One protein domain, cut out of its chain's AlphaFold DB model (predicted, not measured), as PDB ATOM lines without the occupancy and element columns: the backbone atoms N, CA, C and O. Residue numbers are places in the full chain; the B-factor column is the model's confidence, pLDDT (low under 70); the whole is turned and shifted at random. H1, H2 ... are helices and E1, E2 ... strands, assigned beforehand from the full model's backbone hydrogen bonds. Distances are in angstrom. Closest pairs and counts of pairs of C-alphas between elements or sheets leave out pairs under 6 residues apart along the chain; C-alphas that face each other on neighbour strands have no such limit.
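Overview. This is residues 38 to 159, 228 to 235 and 241 to 250 of the 1278 residues of the protein "LPXTG cell wall anchor domain-containing protein" of Clostridium perfringens (UniProt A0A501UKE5). A strongly curled sheet of five strands, like part of a barrel, has the helical hairpin H1 and H2 packed on one face, and H3 crosses these two helices on their side away from the sheet. H2 is in the core, between the sheet's strand E4, H1, H3 and a separate two-stranded hairpin, E1 and E2, which covers another side of H2. The printed part has 140 residues, with three named helices and seven named strands in the order E1 E2 E3 E4 E5 H1 H2 H3 E6 E7, a mixed class. The large sheet runs E3 E4 E7 E6 E5, all antiparallel. The whole is compact, with a radius of gyration of the C-alphas of 14.4 A and spans of 45 by 34 by 29 A.

Along the chain. The large sheet holds E3, residues 65 to 67, E4, residues 70 to 74 and 13.2 A long, E7, residues 241 to 243, E6, residues 231 to 234, and E5, residues 88 to 91. H1 is residues 97 to 109, 15.7 A, and H2 is residues 115 to 129, 21.1 A, beginning at C-alpha 115 (320.164, 316.327, 364.207). H3 is residues 141 to 154, 20.0 A, ending at C-alpha 154 (331.717, 302.816, 346.456). E1, residues 42 to 50, 21.5 A, begins at C-alpha 42 (313.808, 316.082, 369.095) and bends by 67 degrees at residue 45; E2 is residues 57 to 63, 18.8 A.

Arrangement. In the large sheet the hairpin E3 and E4 has N 67 and O 70 at 2.9 A. E4 pairs with E7 through N 242 and O 73, 2.8 A, E7 with E6 through N 233 and O 241, 2.7 A, and E6 with E5 through N 90 and O 232, 2.9 A, each within hydrogen-bond range. The sheet with H1 and H2 on one face makes two layers. The closest C-alphas of E4 and H2, Phe 73 and Gln 122, are 6.1 A apart. H1 and H2 touch, Gly 107 to Thr 121 at 5.1 A between C-alphas, opposite ways at a shallow tilt of 14 degrees. H3 touches H1 with residues 148 to 152 alone, at a steep tilt of 60 degrees; the C-alphas of Lys 102 and Val 152 come closest, 5.7 A. In the hairpin E1 and E2, N 47 and O 60 are 2.8 A apart. The closest C-alphas of E1 and H2, Thr 43 and Lys 115, are 4.9 A apart. In H1, H2 and H3 every O i to N i+4 pair is within hydrogen-bond range.

Size, cuts and confidence. The C-alphas farthest apart, those of Gly 84 and Pro 159, are 45.9 A apart. Residues 160 to 227 and 236 to 240 are not printed, with C-alpha gaps of 23.2 A and 9.1 A across the cuts. The links E4 to E5 and H2 to H3 are long. No printed residue has a pLDDT under 70.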
ATOM      1  N   ASP A  38     316.289 306.804 375.767       83.81
ATOM      2  CA  ASP A  38     316.141 308.252 375.714       83.81
ATOM      3  C   ASP A  38     315.594 308.705 374.347       83.81
ATOM      4  O   ASP A  38     315.991 308.226 373.280       83.81
ATOM      5  N   MET A  39     314.662 309.657 374.412       81.38
ATOM      6  CA  MET A  39     314.045 310.367 373.284       81.38
ATOM      7  C   MET A  39     313.834 311.861 373.583       81.38
ATOM      8  O   MET A  39     313.061 312.532 372.896       81.38
ATOM      9  N   SER A  40     314.483 312.395 374.621       75.94
ATOM     10  CA  SER A  40     314.407 313.806 375.019       75.94
ATOM     11  C   SER A  40     314.792 314.759 373.875       75.94
ATOM     12  O   SER A  40     314.256 315.862 373.743       75.94
ATOM     13  N   GLU A  41     315.679 314.303 372.992       81.88
ATOM     14  CA  GLU A  41     316.224 315.061 371.879       81.88
ATOM     15  C   GLU A  41     315.370 314.958 370.600       81.88
ATOM     16  O   GLU A  41     315.573 314.106 369.734       81.88
ATOM     17  N   SER A  42     314.444 315.903 370.410       84.44
ATOM     18  CA  SER A  42     313.808 316.082 369.095       84.44
ATOM     19  C   SER A  42     314.807 316.614 368.057       84.44
ATOM     20  O   SER A  42     315.637 317.484 368.354       84.44
ATOM     21  N   THR A  43     314.699 316.123 366.816       87.06
ATOM     22  CA  THR A  43     315.503 316.611 365.678       87.06
ATOM     23  C   THR A  43     314.938 317.884 365.042       87.06
ATOM     24  O   THR A  43     315.656 318.580 364.332       87.06
ATOM     25  N   GLY A  44     313.654 318.183 365.280       87.50
ATOM     26  CA  GLY A  44     312.905 319.249 364.604       87.50
ATOM     27  C   GLY A  44     312.324 318.864 363.233       87.50
ATOM     28  O   GLY A  44     311.539 319.633 362.677       87.50
ATOM     29  N   PHE A  45     312.649 317.683 362.696       92.50
ATOM     30  CA  PHE A  45     312.198 317.234 361.376       92.50
ATOM     31  C   PHE A  45     311.032 316.238 361.438       92.50
ATOM     32  O   PHE A  45     310.877 315.480 362.397       92.50
ATOM     33  N   ASN A  46     310.216 316.234 360.381       90.25
ATOM     34  CA  ASN A  46     309.068 315.345 360.218       90.25
ATOM     35  C   ASN A  46     309.208 314.507 358.938       90.25
ATOM     36  O   ASN A  46     309.780 314.968 357.945       90.25
ATOM     37  N   TYR A  47     308.637 313.306 358.949       91.12
ATOM     38  CA  TYR A  47     308.566 312.378 357.821       91.12
ATOM     39  C   TYR A  47     307.137 311.871 357.625       91.12
ATOM     40  O   TYR A  47     306.443 311.556 358.591       91.12
ATOM     41  N   VAL A  48     306.710 311.764 356.368       90.69
ATOM     42  CA  VAL A  48     305.435 311.171 355.969       90.69
ATOM     43  C   VAL A  48     305.711 310.033 354.995       90.69
ATOM     44  O   VAL A  48     306.297 310.250 353.932       90.69
ATOM     45  N   GLY A  49     305.238 308.840 355.347       88.75
ATOM     46  CA  GLY A  49     305.486 307.601 354.610       88.75
ATOM     47  C   GLY A  49     304.302 306.637 354.638       88.75
ATOM     48  O   GLY A  49     303.219 306.983 355.127       88.75
ATOM     49  N   ILE A  50     304.515 305.425 354.126       88.75
ATOM     50  CA  ILE A  50     303.590 304.293 354.243       88.75
ATOM     51  C   ILE A  50     304.386 303.094 354.749       88.75
ATOM     52  O   ILE A  50     305.155 302.489 354.000       88.75
ATOM     53  N   SER A  51     304.148 302.745 356.010       84.75
ATOM     54  CA  SER A  51     304.812 301.640 356.704       84.75
ATOM     55  C   SER A  51     304.565 300.308 355.977       84.75
ATOM     56  O   SER A  51     303.401 299.969 355.732       84.75
ATOM     57  N   PRO A  52     305.609 299.507 355.682       83.00
ATOM     58  CA  PRO A  52     305.447 298.201 355.045       83.00
ATOM     59  C   PRO A  52     304.836 297.168 356.006       83.00
ATOM     60  O   PRO A  52     304.204 296.216 355.562       83.00
ATOM     61  N   ILE A  53     304.978 297.385 357.320       83.94
ATOM     62  CA  ILE A  53     304.488 296.499 358.386       83.94
ATOM     63  C   ILE A  53     302.979 296.678 358.606       83.94
ATOM     64  O   ILE A  53     302.257 295.711 358.831       83.94
ATOM     65  N   THR A  54     302.482 297.919 358.542       84.56
ATOM     66  CA  THR A  54     301.078 298.243 358.867       84.56
ATOM     67  C   THR A  54     300.227 298.639 357.656       84.56
ATOM     68  O   THR A  54     299.006 298.748 357.786       84.56
ATOM     69  N   ASN A  55     300.853 298.883 356.497       83.50
ATOM     70  CA  ASN A  55     300.252 299.394 355.257       83.50
ATOM     71  C   ASN A  55     299.405 300.676 355.442       83.50
ATOM     72  O   ASN A  55     298.478 300.952 354.677       83.50
ATOM     73  N   LYS A  56     299.706 301.470 356.477       83.25
ATOM     74  CA  LYS A  56     299.045 302.746 356.788       83.25
ATOM     75  C   LYS A  56     299.963 303.913 356.450       83.25
ATOM     76  O   LYS A  56     301.180 303.808 356.583       83.25
ATOM     77  N   LYS A  57     299.370 305.046 356.062       86.81
ATOM     78  CA  LYS A  57     300.078 306.328 355.961       86.81
ATOM     79  C   LYS A  57     300.352 306.867 357.363       86.81
ATOM     80  O   LYS A  57     299.418 306.965 358.159       86.81
ATOM     81  N   ILE A  58     301.597 307.239 357.651       82.06
ATOM     82  CA  ILE A  58     302.031 307.676 358.988       82.06
ATOM     83  C   ILE A  58     302.790 309.000 358.882       82.06
ATOM     84  O   ILE A  58     303.427 309.277 357.868       82.06
ATOM     85  N   ASN A  59     302.673 309.837 359.914       86.50
ATOM     86  CA  ASN A  59     303.351 311.124 360.045       86.50
ATOM     87  C   ASN A  59     304.207 311.092 361.321       86.50
ATOM     88  O   ASN A  59     303.678 311.200 362.427       86.50
ATOM     89  N   HIS A  60     305.511 310.889 361.158       80.50
ATOM     90  CA  HIS A  60     306.476 310.772 362.245       80.50
ATOM     91  C   HIS A  60     307.178 312.110 362.491       80.50
ATOM     92  O   HIS A  60     307.811 312.662 361.592       80.50
ATOM     93  N   LYS A  61     307.161 312.585 363.741       87.12
ATOM     94  CA  LYS A  61     308.207 313.486 364.245       87.12
ATOM     95  C   LYS A  61     309.458 312.647 364.502       87.12
ATOM     96  O   LYS A  61     309.348 311.610 365.153       87.12
ATOM     97  N   ILE A  62     310.622 313.075 364.022       89.25
ATOM     98  CA  ILE A  62     311.868 312.326 364.223       89.25
ATOM     99  C   ILE A  62     312.566 312.817 365.497       89.25
ATOM    100  O   ILE A  62     312.795 314.017 365.689       89.25
ATOM    101  N   TYR A  63     312.926 311.873 366.359       88.50
ATOM    102  CA  TYR A  63     313.683 312.080 367.593       88.50
ATOM    103  C   TYR A  63     315.009 311.332 367.484       88.50
ATOM    104  O   TYR A  63     315.034 310.248 366.906       88.50
ATOM    105  N   SER A  64     316.085 311.896 368.030       89.12
ATOM    106  CA  SER A  64     317.331 311.155 368.214       89.12
ATOM    107  C   SER A  64     317.097 310.130 369.317       89.12
ATOM    108  O   SER A  64     316.759 310.500 370.440       89.12
ATOM    109  N   MET A  65     317.199 308.849 368.969       90.12
ATOM    110  CA  MET A  65     316.997 307.740 369.897       90.12
ATOM    111  C   MET A  65     318.349 307.238 370.389       90.12
ATOM    112  O   MET A  65     319.231 306.933 369.582       90.12
ATOM    113  N   LYS A  66     318.504 307.148 371.711       89.88
ATOM    114  CA  LYS A  66     319.711 306.617 372.349       89.88
ATOM    115  C   LYS A  66     319.337 305.551 373.366       89.88
ATOM    116  O   LYS A  66     318.452 305.782 374.183       89.88
ATOM    117  N   VAL A  67     320.013 304.408 373.317       89.00
ATOM    118  CA  VAL A  67     319.835 303.309 374.272       89.00
ATOM    119  C   VAL A  67     321.117 303.155 375.075       89.00
ATOM    120  O   VAL A  67     322.187 302.983 374.500       89.00
ATOM    121  N   ASP A  68     321.030 303.317 376.397       85.38
ATOM    122  CA  ASP A  68     322.187 303.383 377.308       85.38
ATOM    123  C   ASP A  68     323.296 304.360 376.824       85.38
ATOM    124  O   ASP A  68     324.493 304.138 377.003       85.38
ATOM    125  N   GLY A  69     322.890 305.453 376.162       83.06
ATOM    126  CA  GLY A  69     323.769 306.476 375.578       83.06
ATOM    127  C   GLY A  69     324.258 306.207 374.146       83.06
ATOM    128  O   GLY A  69     324.672 307.152 373.473       83.06
ATOM    129  N   LYS A  70     324.162 304.969 373.645       89.12
ATOM    130  CA  LYS A  70     324.498 304.588 372.260       89.12
ATOM    131  C   LYS A  70     323.412 305.053 371.291       89.12
ATOM    132  O   LYS A  70     322.229 304.890 371.580       89.12
ATOM    133  N   THR A  71     323.779 305.599 370.133       91.44
ATOM    134  CA  THR A  71     322.797 306.023 369.120       91.44
ATOM    135  C   THR A  71     322.184 304.812 368.413       91.44
ATOM    136  O   THR A  71     322.904 303.970 367.882       91.44
ATOM    137  N   VAL A  72     320.850 304.757 368.351       92.94
ATOM    138  CA  VAL A  72     320.100 303.686 367.675       92.94
ATOM    139  C   VAL A  72     319.100 304.244 366.665       92.94
ATOM    140  O   VAL A  72     318.652 305.387 366.773       92.94
ATOM    141  N   PHE A  73     318.704 303.420 365.697       94.56
ATOM    142  CA  PHE A  73     317.726 303.757 364.661       94.56
ATOM    143  C   PHE A  73     316.542 302.789 364.694       94.56
ATOM    144  O   PHE A  73     316.712 301.587 364.866       94.56
ATOM    145  N   CYS A  74     315.324 303.291 364.503       91.50
ATOM    146  CA  CYS A  74     314.133 302.456 364.373       91.50
ATOM    147  C   CYS A  74     314.183 301.628 363.088       91.50
ATOM    148  O   CYS A  74     314.346 302.187 362.001       91.50
ATOM    149  N   ILE A  75     313.968 300.318 363.230       91.50
ATOM    150  CA  ILE A  75     313.875 299.355 362.124       91.50
ATOM    151  C   ILE A  75     312.447 298.815 361.908       91.50
ATOM    152  O   ILE A  75     312.215 298.020 361.006       91.50
ATOM    153  N   GLU A  76     311.468 299.265 362.698       89.25
ATOM    154  CA  GLU A  76     310.058 298.861 362.579       89.25
ATOM    155  C   GLU A  76     309.128 300.080 362.383       89.25
ATOM    156  O   GLU A  76     308.332 300.419 363.268       89.25
ATOM    157  N   PRO A  77     309.217 300.778 361.227       83.25
ATOM    158  CA  PRO A  77     308.424 301.974 360.954       83.25
ATOM    159  C   PRO A  77     306.924 301.705 361.089       83.25
ATOM    160  O   PRO A  77     306.358 300.822 360.437       83.25
ATOM    161  N   GLY A  78     306.266 302.505 361.928       77.31
ATOM    162  CA  GLY A  78     304.830 302.439 362.196       77.31
ATOM    163  C   GLY A  78     304.398 301.603 363.400       77.31
ATOM    164  O   GLY A  78     303.201 301.573 363.692       77.31
ATOM    165  N   ILE A  79     305.329 300.972 364.119       86.75
ATOM    166  CA  ILE A  79     305.075 300.425 365.459       86.75
ATOM    167  C   ILE A  79     305.197 301.549 366.511       86.75
ATOM    168  O   ILE A  79     305.744 302.620 366.245       86.75
ATOM    169  N   ALA A  80     304.596 301.359 367.689       79.31
ATOM    170  CA  ALA A  80     304.532 302.381 368.733       79.31
ATOM    171  C   ALA A  80     305.890 302.622 369.420       79.31
ATOM    172  O   ALA A  80     306.648 301.686 369.656       79.31
ATOM    173  N   THR A  81     306.148 303.889 369.761       79.50
ATOM    174  CA  THR A  81     307.222 304.386 370.643       79.50
ATOM    175  C   THR A  81     306.966 304.177 372.153       79.50
ATOM    176  O   THR A  81     305.913 304.592 372.631       79.50
ATOM    177  N   SER A  82     307.926 303.666 372.930       80.38
ATOM    178  CA  SER A  82     308.060 303.860 374.379       80.38
ATOM    179  C   SER A  82     309.513 304.171 374.721       80.38
ATOM    180  O   SER A  82     310.363 303.283 374.669       80.38
ATOM    181  N   SER A  83     309.767 305.409 375.147       77.94
ATOM    182  CA  SER A  83     310.919 305.755 375.988       77.94
ATOM    183  C   SER A  83     310.834 305.037 377.341       77.94
ATOM    184  O   SER A  83     309.769 304.514 377.701       77.94
ATOM    185  N   GLY A  84     311.926 305.038 378.102       77.44
ATOM    186  CA  GLY A  84     312.014 304.298 379.360       77.44
ATOM    187  C   GLY A  84     312.477 302.850 379.159       77.44
ATOM    188  O   GLY A  84     312.216 302.233 378.116       77.44
ATOM    189  N   GLY A  85     313.097 302.293 380.201       77.25
ATOM    190  CA  GLY A  85     313.600 300.918 380.251       77.25
ATOM    191  C   GLY A  85     312.601 299.833 379.838       77.25
ATOM    192  O   GLY A  85     311.378 300.025 379.803       77.25
ATOM    193  N   GLY A  86     313.139 298.663 379.502       80.31
ATOM    194  CA  GLY A  86     312.380 297.499 379.033       80.31
ATOM    195  C   GLY A  86     312.849 296.912 377.699       80.31
ATOM    196  O   GLY A  86     312.212 295.978 377.221       80.31
ATOM    197  N   TYR A  87     313.921 297.437 377.098       86.88
ATOM    198  CA  TYR A  87     314.517 296.856 375.893       86.88
ATOM    199  C   TYR A  87     315.515 295.744 376.241       86.88
ATOM    200  O   TYR A  87     316.263 295.853 377.205       86.88
ATOM    201  N   VAL A  88     315.545 294.677 375.443       87.00
ATOM    202  CA  VAL A  88     316.536 293.591 375.532       87.00
ATOM    203  C   VAL A  88     317.385 293.603 374.267       87.00
ATOM    204  O   VAL A  88     316.832 293.702 373.172       87.00
ATOM    205  N   SER A  89     318.707 293.524 374.418       87.69
ATOM    206  CA  SER A  89     319.669 293.488 373.315       87.69
ATOM    207  C   SER A  89     319.943 292.064 372.814       87.69
ATOM    208  O   SER A  89     320.153 291.137 373.594       87.69
ATOM    209  N   GLU A  90     319.985 291.910 371.494       89.19
ATOM    210  CA  GLU A  90     320.405 290.708 370.763       89.19
ATOM    211  C   GLU A  90     321.222 291.115 369.515       89.19
ATOM    212  O   GLU A  90     321.279 292.294 369.158       89.19
ATOM    213  N   GLU A  91     321.877 290.171 368.833       89.31
ATOM    214  CA  GLU A  91     322.535 290.465 367.548       89.31
ATOM    215  C   GLU A  91     321.491 290.807 366.473       89.31
ATOM    216  O   GLU A  91     320.514 290.080 366.286       89.31
ATOM    217  N   TYR A  92     321.697 291.900 365.728       91.69
ATOM    218  CA  TYR A  92     320.816 292.245 364.617       91.69
ATOM    219  C   TYR A  92     321.109 291.360 363.402       91.69
ATOM    220  O   TYR A  92     322.094 291.558 362.692       91.69
ATOM    221  N   ILE A  93     320.225 290.393 363.148       85.69
ATOM    222  CA  ILE A  93     320.301 289.474 362.008       85.69
ATOM    223  C   ILE A  93     319.210 289.835 360.992       85.69
ATOM    224  O   ILE A  93     318.030 289.571 361.215       85.69
ATOM    225  N   ASP A  94     319.612 290.406 359.854       89.06
ATOM    226  CA  ASP A  94     318.733 290.704 358.717       89.06
ATOM    227  C   ASP A  94     319.507 290.593 357.394       89.06
ATOM    228  O   ASP A  94     320.681 290.957 357.305       89.06
ATOM    229  N   SER A  95     318.817 290.157 356.341       87.44
ATOM    230  CA  SER A  95     319.246 290.253 354.941       87.44
ATOM    231  C   SER A  95     319.761 291.638 354.515       87.44
ATOM    232  O   SER A  95     320.633 291.726 353.652       87.44
ATOM    233  N   LYS A  96     319.242 292.716 355.118       91.44
ATOM    234  CA  LYS A  96     319.599 294.112 354.828       91.44
ATOM    235  C   LYS A  96     320.637 294.701 355.786       91.44
ATOM    236  O   LYS A  96     320.990 295.868 355.637       91.44
ATOM    237  N   LYS A  97     321.163 293.926 356.743       92.31
ATOM    238  CA  LYS A  97     322.125 294.409 357.751       92.31
ATOM    239  C   LYS A  97     323.304 295.168 357.125       92.31
ATOM    240  O   LYS A  97     323.589 296.281 357.543       92.31
ATOM    241  N   ASP A  98     323.921 294.615 356.080       91.12
ATOM    242  CA  ASP A  98     325.067 295.217 355.375       91.12
ATOM    243  C   ASP A  98     324.761 296.608 354.779       91.12
ATOM    244  O   ASP A  98     325.513 297.563 354.992       91.12
ATOM    245  N   ILE A  99     323.636 296.744 354.064       92.44
ATOM    246  CA  ILE A  99     323.241 298.013 353.437       92.44
ATOM    247  C   ILE A  99     322.804 299.043 354.490       92.44
ATOM    248  O   ILE A  99     323.165 300.216 354.388       92.44
ATOM    249  N   LEU A 100     322.114 298.603 355.547       94.19
ATOM    250  CA  LEU A 100     321.690 299.462 356.654       94.19
ATOM    251  C   LEU A 100     322.878 299.948 357.496       94.19
ATOM    252  O   LEU A 100     322.937 301.139 357.795       94.19
ATOM    253  N   SER A 101     323.874 299.097 357.779       93.69
ATOM    254  CA  SER A 101     325.127 299.516 358.424       93.69
ATOM    255  C   SER A 101     325.874 300.561 357.598       93.69
ATOM    256  O   SER A 101     326.330 301.560 358.146       93.69
ATOM    257  N   LYS A 102     325.949 300.398 356.270       94.44
ATOM    258  CA  LYS A 102     326.599 301.380 355.381       94.44
ATOM    259  C   LYS A 102     325.834 302.703 355.317       94.44
ATOM    260  O   LYS A 102     326.464 303.758 355.277       94.44
ATOM    261  N   ILE A 103     324.499 302.663 355.335       94.75
ATOM    262  CA  ILE A 103     323.644 303.857 355.416       94.75
ATOM    263  C   ILE A 103     323.824 304.564 356.766       94.75
ATOM    264  O   ILE A 103     324.008 305.779 356.778       94.75
ATOM    265  N   ALA A 104     323.832 303.829 357.880       94.00
ATOM    266  CA  ALA A 104     324.066 304.387 359.211       94.00
ATOM    267  C   ALA A 104     325.465 305.007 359.334       94.00
ATOM    268  O   ALA A 104     325.607 306.144 359.787       94.00
ATOM    269  N   TYR A 105     326.488 304.302 358.844       94.06
ATOM    270  CA  TYR A 105     327.862 304.783 358.861       94.06
ATOM    271  C   TYR A 105     328.029 306.056 358.023       94.06
ATOM    272  O   TYR A 105     328.396 307.098 358.559       94.06
ATOM    273  N   TYR A 106     327.710 306.020 356.726       93.69
ATOM    274  CA  TYR A 106     327.941 307.167 355.838       93.69
ATOM    275  C   TYR A 106     326.921 308.303 355.975       93.69
ATOM    276  O   TYR A 106     327.197 309.418 355.527       93.69
ATOM    277  N   GLY A 107     325.752 308.027 356.556       92.44
ATOM    278  CA  GLY A 107     324.716 309.015 356.828       92.44
ATOM    279  C   GLY A 107     324.838 309.694 358.190       92.44
ATOM    280  O   GLY A 107     324.375 310.825 358.317       92.44
ATOM    281  N   TYR A 108     325.464 309.047 359.184       93.94
ATOM    282  CA  TYR A 108     325.566 309.571 360.547       93.94
ATOM    283  C   TYR A 108     326.963 309.423 361.167       93.94
ATOM    284  O   TYR A 108     327.536 310.437 361.560       93.94
ATOM    285  N   THR A 109     327.540 308.219 361.248       91.81
ATOM    286  CA  THR A 109     328.807 307.991 361.980       91.81
ATOM    287  C   THR A 109     329.991 308.768 361.384       91.81
ATOM    288  O   THR A 109     330.695 309.463 362.112       91.81
ATOM    289  N   ASP A 110     330.152 308.721 360.058       90.56
ATOM    290  CA  ASP A 110     331.152 309.420 359.225       90.56
ATOM    291  C   ASP A 110     330.741 310.881 358.922       90.56
ATOM    292  O   ASP A 110     330.886 311.395 357.808       90.56
ATOM    293  N   THR A 111     330.124 311.545 359.904       89.88
ATOM    294  CA  THR A 111     329.621 312.921 359.798       89.88
ATOM    295  C   THR A 111     329.816 313.679 361.117       89.88
ATOM    296  O   THR A 111     330.300 313.130 362.102       89.88
ATOM    297  N   ASN A 112     329.360 314.933 361.177       88.19
ATOM    298  CA  ASN A 112     329.310 315.710 362.422       88.19
ATOM    299  C   ASN A 112     328.185 315.252 363.384       88.19
ATOM    300  O   ASN A 112     327.875 315.964 364.338       88.19
ATOM    301  N   GLN A 113     327.543 314.106 363.112       90.88
ATOM    302  CA  GLN A 113     326.530 313.441 363.942       90.88
ATOM    303  C   GLN A 113     325.361 314.358 364.346       90.88
ATOM    304  O   GLN A 113     324.796 314.258 365.439       90.88
ATOM    305  N   SER A 114     324.976 315.276 363.452       92.12
ATOM    306  CA  SER A 114     323.985 316.306 363.759       92.12
ATOM    307  C   SER A 114     322.546 315.776 363.752       92.12
ATOM    308  O   SER A 114     322.235 314.710 363.218       92.12
ATOM    309  N   LYS A 115     321.616 316.587 364.274       91.50
ATOM    310  CA  LYS A 115     320.164 316.327 364.207       91.50
ATOM    311  C   LYS A 115     319.646 316.160 362.776       91.50
ATOM    312  O   LYS A 115     318.663 315.453 362.569       91.50
ATOM    313  N   TYR A 116     320.294 316.811 361.807       93.12
ATOM    314  CA  TYR A 116     319.984 316.669 360.387       93.12
ATOM    315  C   TYR A 116     320.469 315.316 359.856       93.12
ATOM    316  O   TYR A 116     319.686 314.593 359.247       93.12
ATOM    317  N   ASP A 117     321.720 314.955 360.146       93.25
ATOM    318  CA  ASP A 117     322.354 313.711 359.692       93.25
ATOM    319  C   ASP A 117     321.641 312.478 360.279       93.25
ATOM    320  O   ASP A 117     321.320 311.535 359.555       93.25
ATOM    321  N   TYR A 118     321.259 312.528 361.564       94.00
ATOM    322  CA  TYR A 118     320.439 311.492 362.200       94.00
ATOM    323  C   TYR A 118     319.077 311.333 361.505       94.00
ATOM    324  O   TYR A 118     318.673 310.222 361.163       94.00
ATOM    325  N   ALA A 119     318.356 312.437 361.281       92.31
ATOM    326  CA  ALA A 119     317.015 312.389 360.700       92.31
ATOM    327  C   ALA A 119     317.025 311.941 359.229       92.31
ATOM    328  O   ALA A 119     316.164 311.165 358.818       92.31
ATOM    329  N   LEU A 120     318.019 312.384 358.457       94.38
ATOM    330  CA  LEU A 120     318.312 311.919 357.102       94.38
ATOM    331  C   LEU A 120     318.543 310.400 357.079       94.38
ATOM    332  O   LEU A 120     317.881 309.687 356.326       94.38
ATOM    333  N   THR A 121     319.417 309.912 357.959       94.75
ATOM    334  CA  THR A 121     319.758 308.490 358.097       94.75
ATOM    335  C   THR A 121     318.552 307.643 358.495       94.75
ATOM    336  O   THR A 121     318.305 306.603 357.889       94.75
ATOM    337  N   GLN A 122     317.742 308.108 359.451       93.94
ATOM    338  CA  GLN A 122     316.555 307.385 359.909       93.94
ATOM    339  C   GLN A 122     315.514 307.181 358.794       93.94
ATOM    340  O   GLN A 122     314.938 306.096 358.701       93.94
ATOM    341  N   ILE A 123     315.281 308.177 357.928       93.19
ATOM    342  CA  ILE A 123     314.368 308.007 356.783       93.19
ATOM    343  C   ILE A 123     314.991 307.086 355.728       93.19
ATOM    344  O   ILE A 123     314.287 306.238 355.186       93.19
ATOM    345  N   MET A 124     316.300 307.189 355.468       94.56
ATOM    346  CA  MET A 124     316.979 306.281 354.538       94.56
ATOM    347  C   MET A 124     316.887 304.817 354.991       94.56
ATOM    348  O   MET A 124     316.621 303.953 354.161       94.56
ATOM    349  N   ILE A 125     317.029 304.553 356.294       93.69
ATOM    350  CA  ILE A 125     316.824 303.233 356.909       93.69
ATOM    351  C   ILE A 125     315.379 302.748 356.709       93.69
ATOM    352  O   ILE A 125     315.174 301.613 356.289       93.69
ATOM    353  N   TRP A 126     314.371 303.598 356.938       92.31
ATOM    354  CA  TRP A 126     312.965 303.227 356.727       92.31
ATOM    355  C   TRP A 126     312.618 302.960 355.257       92.31
ATOM    356  O   TRP A 126     311.948 301.968 354.970       92.31
ATOM    357  N   GLU A 127     313.089 303.789 354.321       91.75
ATOM    358  CA  GLU A 127     312.907 303.548 352.883       91.75
ATOM    359  C   GLU A 127     313.599 302.253 352.434       91.75
ATOM    360  O   GLU A 127     313.000 301.469 351.700       91.75
ATOM    361  N   GLU A 128     314.825 301.989 352.900       92.75
ATOM    362  CA  GLU A 128     315.550 300.751 352.587       92.75
ATOM    363  C   GLU A 128     314.837 299.522 353.170       92.75
ATOM    364  O   GLU A 128     314.739 298.487 352.514       92.75
ATOM    365  N   LEU A 129     314.229 299.632 354.355       91.25
ATOM    366  CA  LEU A 129     313.364 298.595 354.933       91.25
ATOM    367  C   LEU A 129     312.018 298.427 354.194       91.25
ATOM    368  O   LEU A 129     311.378 297.387 354.342       91.25
ATOM    369  N   GLY A 130     311.630 299.372 353.330       87.50
ATOM    370  CA  GLY A 130     310.481 299.267 352.421       87.50
ATOM    371  C   GLY A 130     309.344 300.266 352.661       87.50
ATOM    372  O   GLY A 130     308.271 300.107 352.074       87.50
ATOM    373  N   ASP A 131     309.539 301.280 353.510       90.31
ATOM    374  CA  ASP A 131     308.583 302.378 353.684       90.31
ATOM    375  C   ASP A 131     308.495 303.239 352.413       90.31
ATOM    376  O   ASP A 131     309.503 303.624 351.816       90.31
ATOM    377  N   LYS A 132     307.271 303.540 351.970       89.12
ATOM    378  CA  LYS A 132     307.042 304.346 350.765       89.12
ATOM    379  C   LYS A 132     307.017 305.829 351.122       89.12
ATOM    380  O   LYS A 132     305.974 306.356 351.516       89.12
ATOM    381  N   PHE A 133     308.153 306.492 350.916       91.19
ATOM    382  CA  PHE A 133     308.321 307.941 351.050       91.19
ATOM    383  C   PHE A 133     307.192 308.733 350.370       91.19
ATOM    384  O   PHE A 133     306.893 308.529 349.193       91.19
ATOM    385  N   ILE A 134     306.605 309.685 351.104       91.00
ATOM    386  CA  ILE A 134     305.668 310.685 350.567       91.00
ATOM    387  C   ILE A 134     306.273 312.089 350.673       91.00
ATOM    388  O   ILE A 134     306.280 312.825 349.687       91.00
ATOM    389  N   SER A 135     306.757 312.489 351.855       89.81
ATOM    390  CA  SER A 135     307.394 313.797 352.059       89.81
ATOM    391  C   SER A 135     308.205 313.878 353.357       89.81
ATOM    392  O   SER A 135     308.035 313.084 354.280       89.81
ATOM    393  N   THR A 136     309.081 314.879 353.461       92.00
ATOM    394  CA  THR A 136     309.790 315.237 354.698       92.00
ATOM    395  C   THR A 136     309.988 316.751 354.787       92.00
ATOM    396  O   THR A 136     309.947 317.442 353.770       92.00
ATOM    397  N   THR A 137     310.215 317.273 355.996       92.81
ATOM    398  CA  THR A 137     310.654 318.663 356.210       92.81
ATOM    399  C   THR A 137     312.181 318.831 356.193       92.81
ATOM    400  O   THR A 137     312.662 319.935 356.440       92.81
ATOM    401  N   LEU A 138     312.960 317.774 355.918       92.19
ATOM    402  CA  LEU A 138     314.411 317.875 355.727       92.19
ATOM    403  C   LEU A 138     314.747 318.603 354.411       92.19
ATOM    404  O   LEU A 138     314.408 318.098 353.335       92.19
ATOM    405  N   PRO A 139     315.457 319.749 354.443       88.62
ATOM    406  CA  PRO A 139     315.906 320.408 353.221       88.62
ATOM    407  C   PRO A 139     316.873 319.507 352.442       88.62
ATOM    408  O   PRO A 139     317.710 318.823 353.029       88.62
ATOM    409  N   ASN A 140     316.782 319.530 351.110       90.44
ATOM    410  CA  ASN A 140     317.674 318.816 350.182       90.44
ATOM    411  C   ASN A 140     317.758 317.280 350.353       90.44
ATOM    412  O   ASN A 140     318.703 316.677 349.841       90.44
ATOM    413  N   TYR A 141     316.771 316.643 351.005       91.62
ATOM    414  CA  TYR A 141     316.769 315.208 351.339       91.62
ATOM    415  C   TYR A 141     317.258 314.295 350.200       91.62
ATOM    416  O   TYR A 141     318.253 313.594 350.362       91.62
ATOM    417  N   HIS A 142     316.635 314.353 349.016       91.00
ATOM    418  CA  HIS A 142     316.997 313.477 347.891       91.00
ATOM    419  C   HIS A 142     318.436 313.678 347.384       91.00
ATOM    420  O   HIS A 142     319.070 312.711 346.966       91.00
ATOM    421  N   LYS A 143     318.983 314.903 347.457       91.88
ATOM    422  CA  LYS A 143     320.380 315.176 347.085       91.88
ATOM    423  C   LYS A 143     321.339 314.541 348.094       91.88
ATOM    424  O   LYS A 143     322.262 313.841 347.695       91.88
ATOM    425  N   ARG A 144     321.092 314.724 349.395       93.94
ATOM    426  CA  ARG A 144     321.932 314.133 350.451       93.94
ATOM    427  C   ARG A 144     321.816 312.607 350.501       93.94
ATOM    428  O   ARG A 144     322.834 311.940 350.651       93.94
ATOM    429  N   LYS A 145     320.626 312.050 350.245       93.19
ATOM    430  CA  LYS A 145     320.425 310.610 350.019       93.19
ATOM    431  C   LYS A 145     321.284 310.092 348.860       93.19
ATOM    432  O   LYS A 145     321.936 309.066 349.014       93.19
ATOM    433  N   ALA A 146     321.339 310.803 347.731       90.25
ATOM    434  CA  ALA A 146     322.190 310.422 346.601       90.25
ATOM    435  C   ALA A 146     323.698 310.514 346.924       90.25
ATOM    436  O   ALA A 146     324.452 309.630 346.531       90.25
ATOM    437  N   GLU A 147     324.135 311.531 347.675       92.56
ATOM    438  CA  GLU A 147     325.529 311.667 348.136       92.56
ATOM    439  C   GLU A 147     325.947 310.526 349.083       92.56
ATOM    440  O   GLU A 147     327.024 309.953 348.918       92.56
ATOM    441  N   ILE A 148     325.084 310.143 350.033       92.12
ATOM    442  CA  ILE A 148     325.324 308.998 350.927       92.12
ATOM    443  C   ILE A 148     325.336 307.694 350.123       92.12
ATOM    444  O   ILE A 148     326.279 306.915 350.239       92.12
ATOM    445  N   LEU A 149     324.347 307.468 349.249       92.31
ATOM    446  CA  LEU A 149     324.298 306.268 348.408       92.31
ATOM    447  C   LEU A 149     325.504 306.164 347.456       92.31
ATOM    448  O   LEU A 149     325.941 305.056 347.158       92.31
ATOM    449  N   ALA A 150     326.106 307.279 347.032       90.00
ATOM    450  CA  ALA A 150     327.357 307.262 346.277       90.00
ATOM    451  C   ALA A 150     328.545 306.736 347.111       90.00
ATOM    452  O   ALA A 150     329.312 305.917 346.599       90.00
ATOM    453  N   LYS A 151     328.671 307.129 348.393       90.94
ATOM    454  CA  LYS A 151     329.656 306.534 349.323       90.94
ATOM    455  C   LYS A 151     329.375 305.042 349.553       90.94
ATOM    456  O   LYS A 151     330.277 304.221 349.412       90.94
ATOM    457  N   VAL A 152     328.119 304.689 349.842       90.75
ATOM    458  CA  VAL A 152     327.658 303.306 350.083       90.75
ATOM    459  C   VAL A 152     327.980 302.393 348.893       90.75
ATOM    460  O   VAL A 152     328.602 301.350 349.070       90.75
ATOM    461  N   ASN A 153     327.649 302.808 347.667       89.94
ATOM    462  CA  ASN A 153     327.915 302.032 346.452       89.94
ATOM    463  C   ASN A 153     329.420 301.895 346.146       89.94
ATOM    464  O   ASN A 153     329.844 300.897 345.567       89.94
ATOM    465  N   ARG A 154     330.246 302.871 346.558       89.81
ATOM    466  CA  ARG A 154     331.717 302.816 346.456       89.81
ATOM    467  C   ARG A 154     332.385 302.095 347.634       89.81
ATOM    468  O   ARG A 154     333.603 301.918 347.613       89.81
ATOM    469  N   HIS A 155     331.640 301.656 348.650       89.50
ATOM    470  CA  HIS A 155     332.207 301.077 349.873       89.50
ATOM    471  C   HIS A 155     333.037 299.814 349.614       89.50
ATOM    472  O   HIS A 155     334.178 299.726 350.059       89.50
ATOM    473  N   ASN A 156     332.488 298.866 348.845       89.25
ATOM    474  CA  ASN A 156     333.135 297.583 348.550       89.25
ATOM    475  C   ASN A 156     334.303 297.704 347.542       89.25
ATOM    476  O   ASN A 156     334.988 296.712 347.286       89.25
ATOM    477  N   ILE A 157     334.524 298.880 346.941       91.25
ATOM    478  CA  ILE A 157     335.623 299.113 345.997       91.25
ATOM    479  C   ILE A 157     336.892 299.423 346.797       91.25
ATOM    480  O   ILE A 157     336.868 300.242 347.715       91.25
ATOM    481  N   LEU A 158     337.999 298.782 346.421       91.75
ATOM    482  CA  LEU A 158     339.337 298.968 346.991       91.75
ATOM    483  C   LEU A 158     340.323 299.414 345.895       91.75
ATOM    484  O   LEU A 158     340.020 299.223 344.713       91.75
ATOM    485  N   PRO A 159     341.496 299.972 346.245       93.12
ATOM    486  CA  PRO A 159     342.507 300.376 345.279       93.12
ATOM    487  C   PRO A 159     342.919 299.259 344.313       93.12
ATOM    488  O   PRO A 159     343.073 298.100 344.694       93.12
ATOM    489  N   GLY A 228     332.250 295.951 364.081       87.56
ATOM    490  CA  GLY A 228     331.683 295.105 365.131       87.56
ATOM    491  C   GLY A 228     330.318 294.504 364.797       87.56
ATOM    492  O   GLY A 228     329.757 294.711 363.721       87.56
ATOM    493  N   THR A 229     329.775 293.747 365.748       89.19
ATOM    494  CA  THR A 229     328.432 293.160 365.664       89.19
ATOM    495  C   THR A 229     327.372 294.246 365.835       89.19
ATOM    496  O   THR A 229     327.341 294.903 366.869       89.19
ATOM    497  N   SER A 230     326.484 294.418 364.850       92.69
ATOM    498  CA  SER A 230     325.309 295.293 364.993       92.69
ATOM    499  C   SER A 230     324.313 294.693 365.992       92.69
ATOM    500  O   SER A 230     324.084 293.483 365.978       92.69
ATOM    501  N   ILE A 231     323.713 295.522 366.843       92.75
ATOM    502  CA  ILE A 231     322.862 295.098 367.966       92.75
ATOM    503  C   ILE A 231     321.436 295.583 367.720       92.75
ATOM    504  O   ILE A 231     321.238 296.739 367.359       92.75
ATOM    505  N   VAL A 232     320.432 294.732 367.944       92.50
ATOM    506  CA  VAL A 232     319.020 295.141 367.972       92.50
ATOM    507  C   VAL A 232     318.465 295.048 369.388       92.50
ATOM    508  O   VAL A 232     318.693 294.092 370.120       92.50
ATOM    509  N   TYR A 233     317.718 296.076 369.760       90.69
ATOM    510  CA  TYR A 233     317.048 296.268 371.029       90.69
ATOM    511  C   TYR A 233     315.544 296.086 370.819       90.69
ATOM    512  O   TYR A 233     314.926 296.834 370.054       90.69
ATOM    513  N   ARG A 234     314.938 295.101 371.491       88.50
ATOM    514  CA  ARG A 234     313.507 294.775 371.358       88.50
ATOM    515  C   ARG A 234     312.739 294.946 372.659       88.50
ATOM    516  O   ARG A 234     313.247 294.633 373.731       88.50
ATOM    517  N   LYS A 235     311.480 295.376 372.548       87.19
ATOM    518  CA  LYS A 235     310.541 295.553 373.663       87.19
ATOM    519  C   LYS A 235     309.139 295.133 373.201       87.19
ATOM    520  O   LYS A 235     308.645 295.706 372.233       87.19
ATOM    521  N   LEU A 241     314.779 298.650 367.687       92.31
ATOM    522  CA  LEU A 241     315.797 299.678 367.437       92.31
ATOM    523  C   LEU A 241     317.160 299.027 367.199       92.31
ATOM    524  O   LEU A 241     317.511 298.120 367.940       92.31
ATOM    525  N   ALA A 242     317.947 299.485 366.229       93.19
ATOM    526  CA  ALA A 242     319.261 298.924 365.921       93.19
ATOM    527  C   ALA A 242     320.404 299.930 366.135       93.19
ATOM    528  O   ALA A 242     320.348 301.062 365.649       93.19
ATOM    529  N   GLU A 243     321.451 299.491 366.832       94.00
ATOM    530  CA  GLU A 243     322.793 300.072 366.787       94.00
ATOM    531  C   GLU A 243     323.562 299.403 365.642       94.00
ATOM    532  O   GLU A 243     323.718 298.179 365.606       94.00
ATOM    533  N   PHE A 244     324.029 300.207 364.689       94.31
ATOM    534  CA  PHE A 244     324.676 299.718 363.477       94.31
ATOM    535  C   PHE A 244     326.197 299.852 363.550       94.31
ATOM    536  O   PHE A 244     326.729 300.943 363.742       94.31
ATOM    537  N   HIS A 245     326.879 298.737 363.302       91.94
ATOM    538  CA  HIS A 245     328.332 298.637 363.183       91.94
ATOM    539  C   HIS A 245     328.719 298.014 361.836       91.94
ATOM    540  O   HIS A 245     327.933 297.291 361.213       91.94
ATOM    541  N   MET A 246     329.935 298.302 361.373       92.44
ATOM    542  CA  MET A 246     330.451 297.806 360.097       92.44
ATOM    543  C   MET A 246     331.015 296.387 360.235       92.44
ATOM    544  O   MET A 246     331.660 296.067 361.228       92.44
ATOM    545  N   GLU A 247     330.831 295.529 359.227       86.12
ATOM    546  CA  GLU A 247     331.352 294.148 359.277       86.12
ATOM    547  C   GLU A 247     332.874 294.053 359.055       86.12
ATOM    548  O   GLU A 247     333.490 293.040 359.381       86.12
ATOM    549  N   SER A 248     333.496 295.084 358.475       87.38
ATOM    550  CA  SER A 248     334.917 295.081 358.114       87.38
ATOM    551  C   SER A 248     335.503 296.490 358.075       87.38
ATOM    552  O   SER A 248     334.813 297.449 357.729       87.38
ATOM    553  N   SER A 249     336.809 296.606 358.342       89.81
ATOM    554  CA  SER A 249     337.576 297.841 358.118       89.81
ATOM    555  C   SER A 249     337.806 298.147 356.629       89.81
ATOM    556  O   SER A 249     338.296 299.228 356.289       89.81
ATOM    557  N   MET A 250     337.473 297.191 355.746       91.69
ATOM    558  CA  MET A 250     337.732 297.219 354.304       91.69
ATOM    559  C   MET A 250     339.200 297.545 354.004       91.69
ATOM    560  O   MET A 250     339.527 298.603 353.465       91.69
TER     561      MET A 250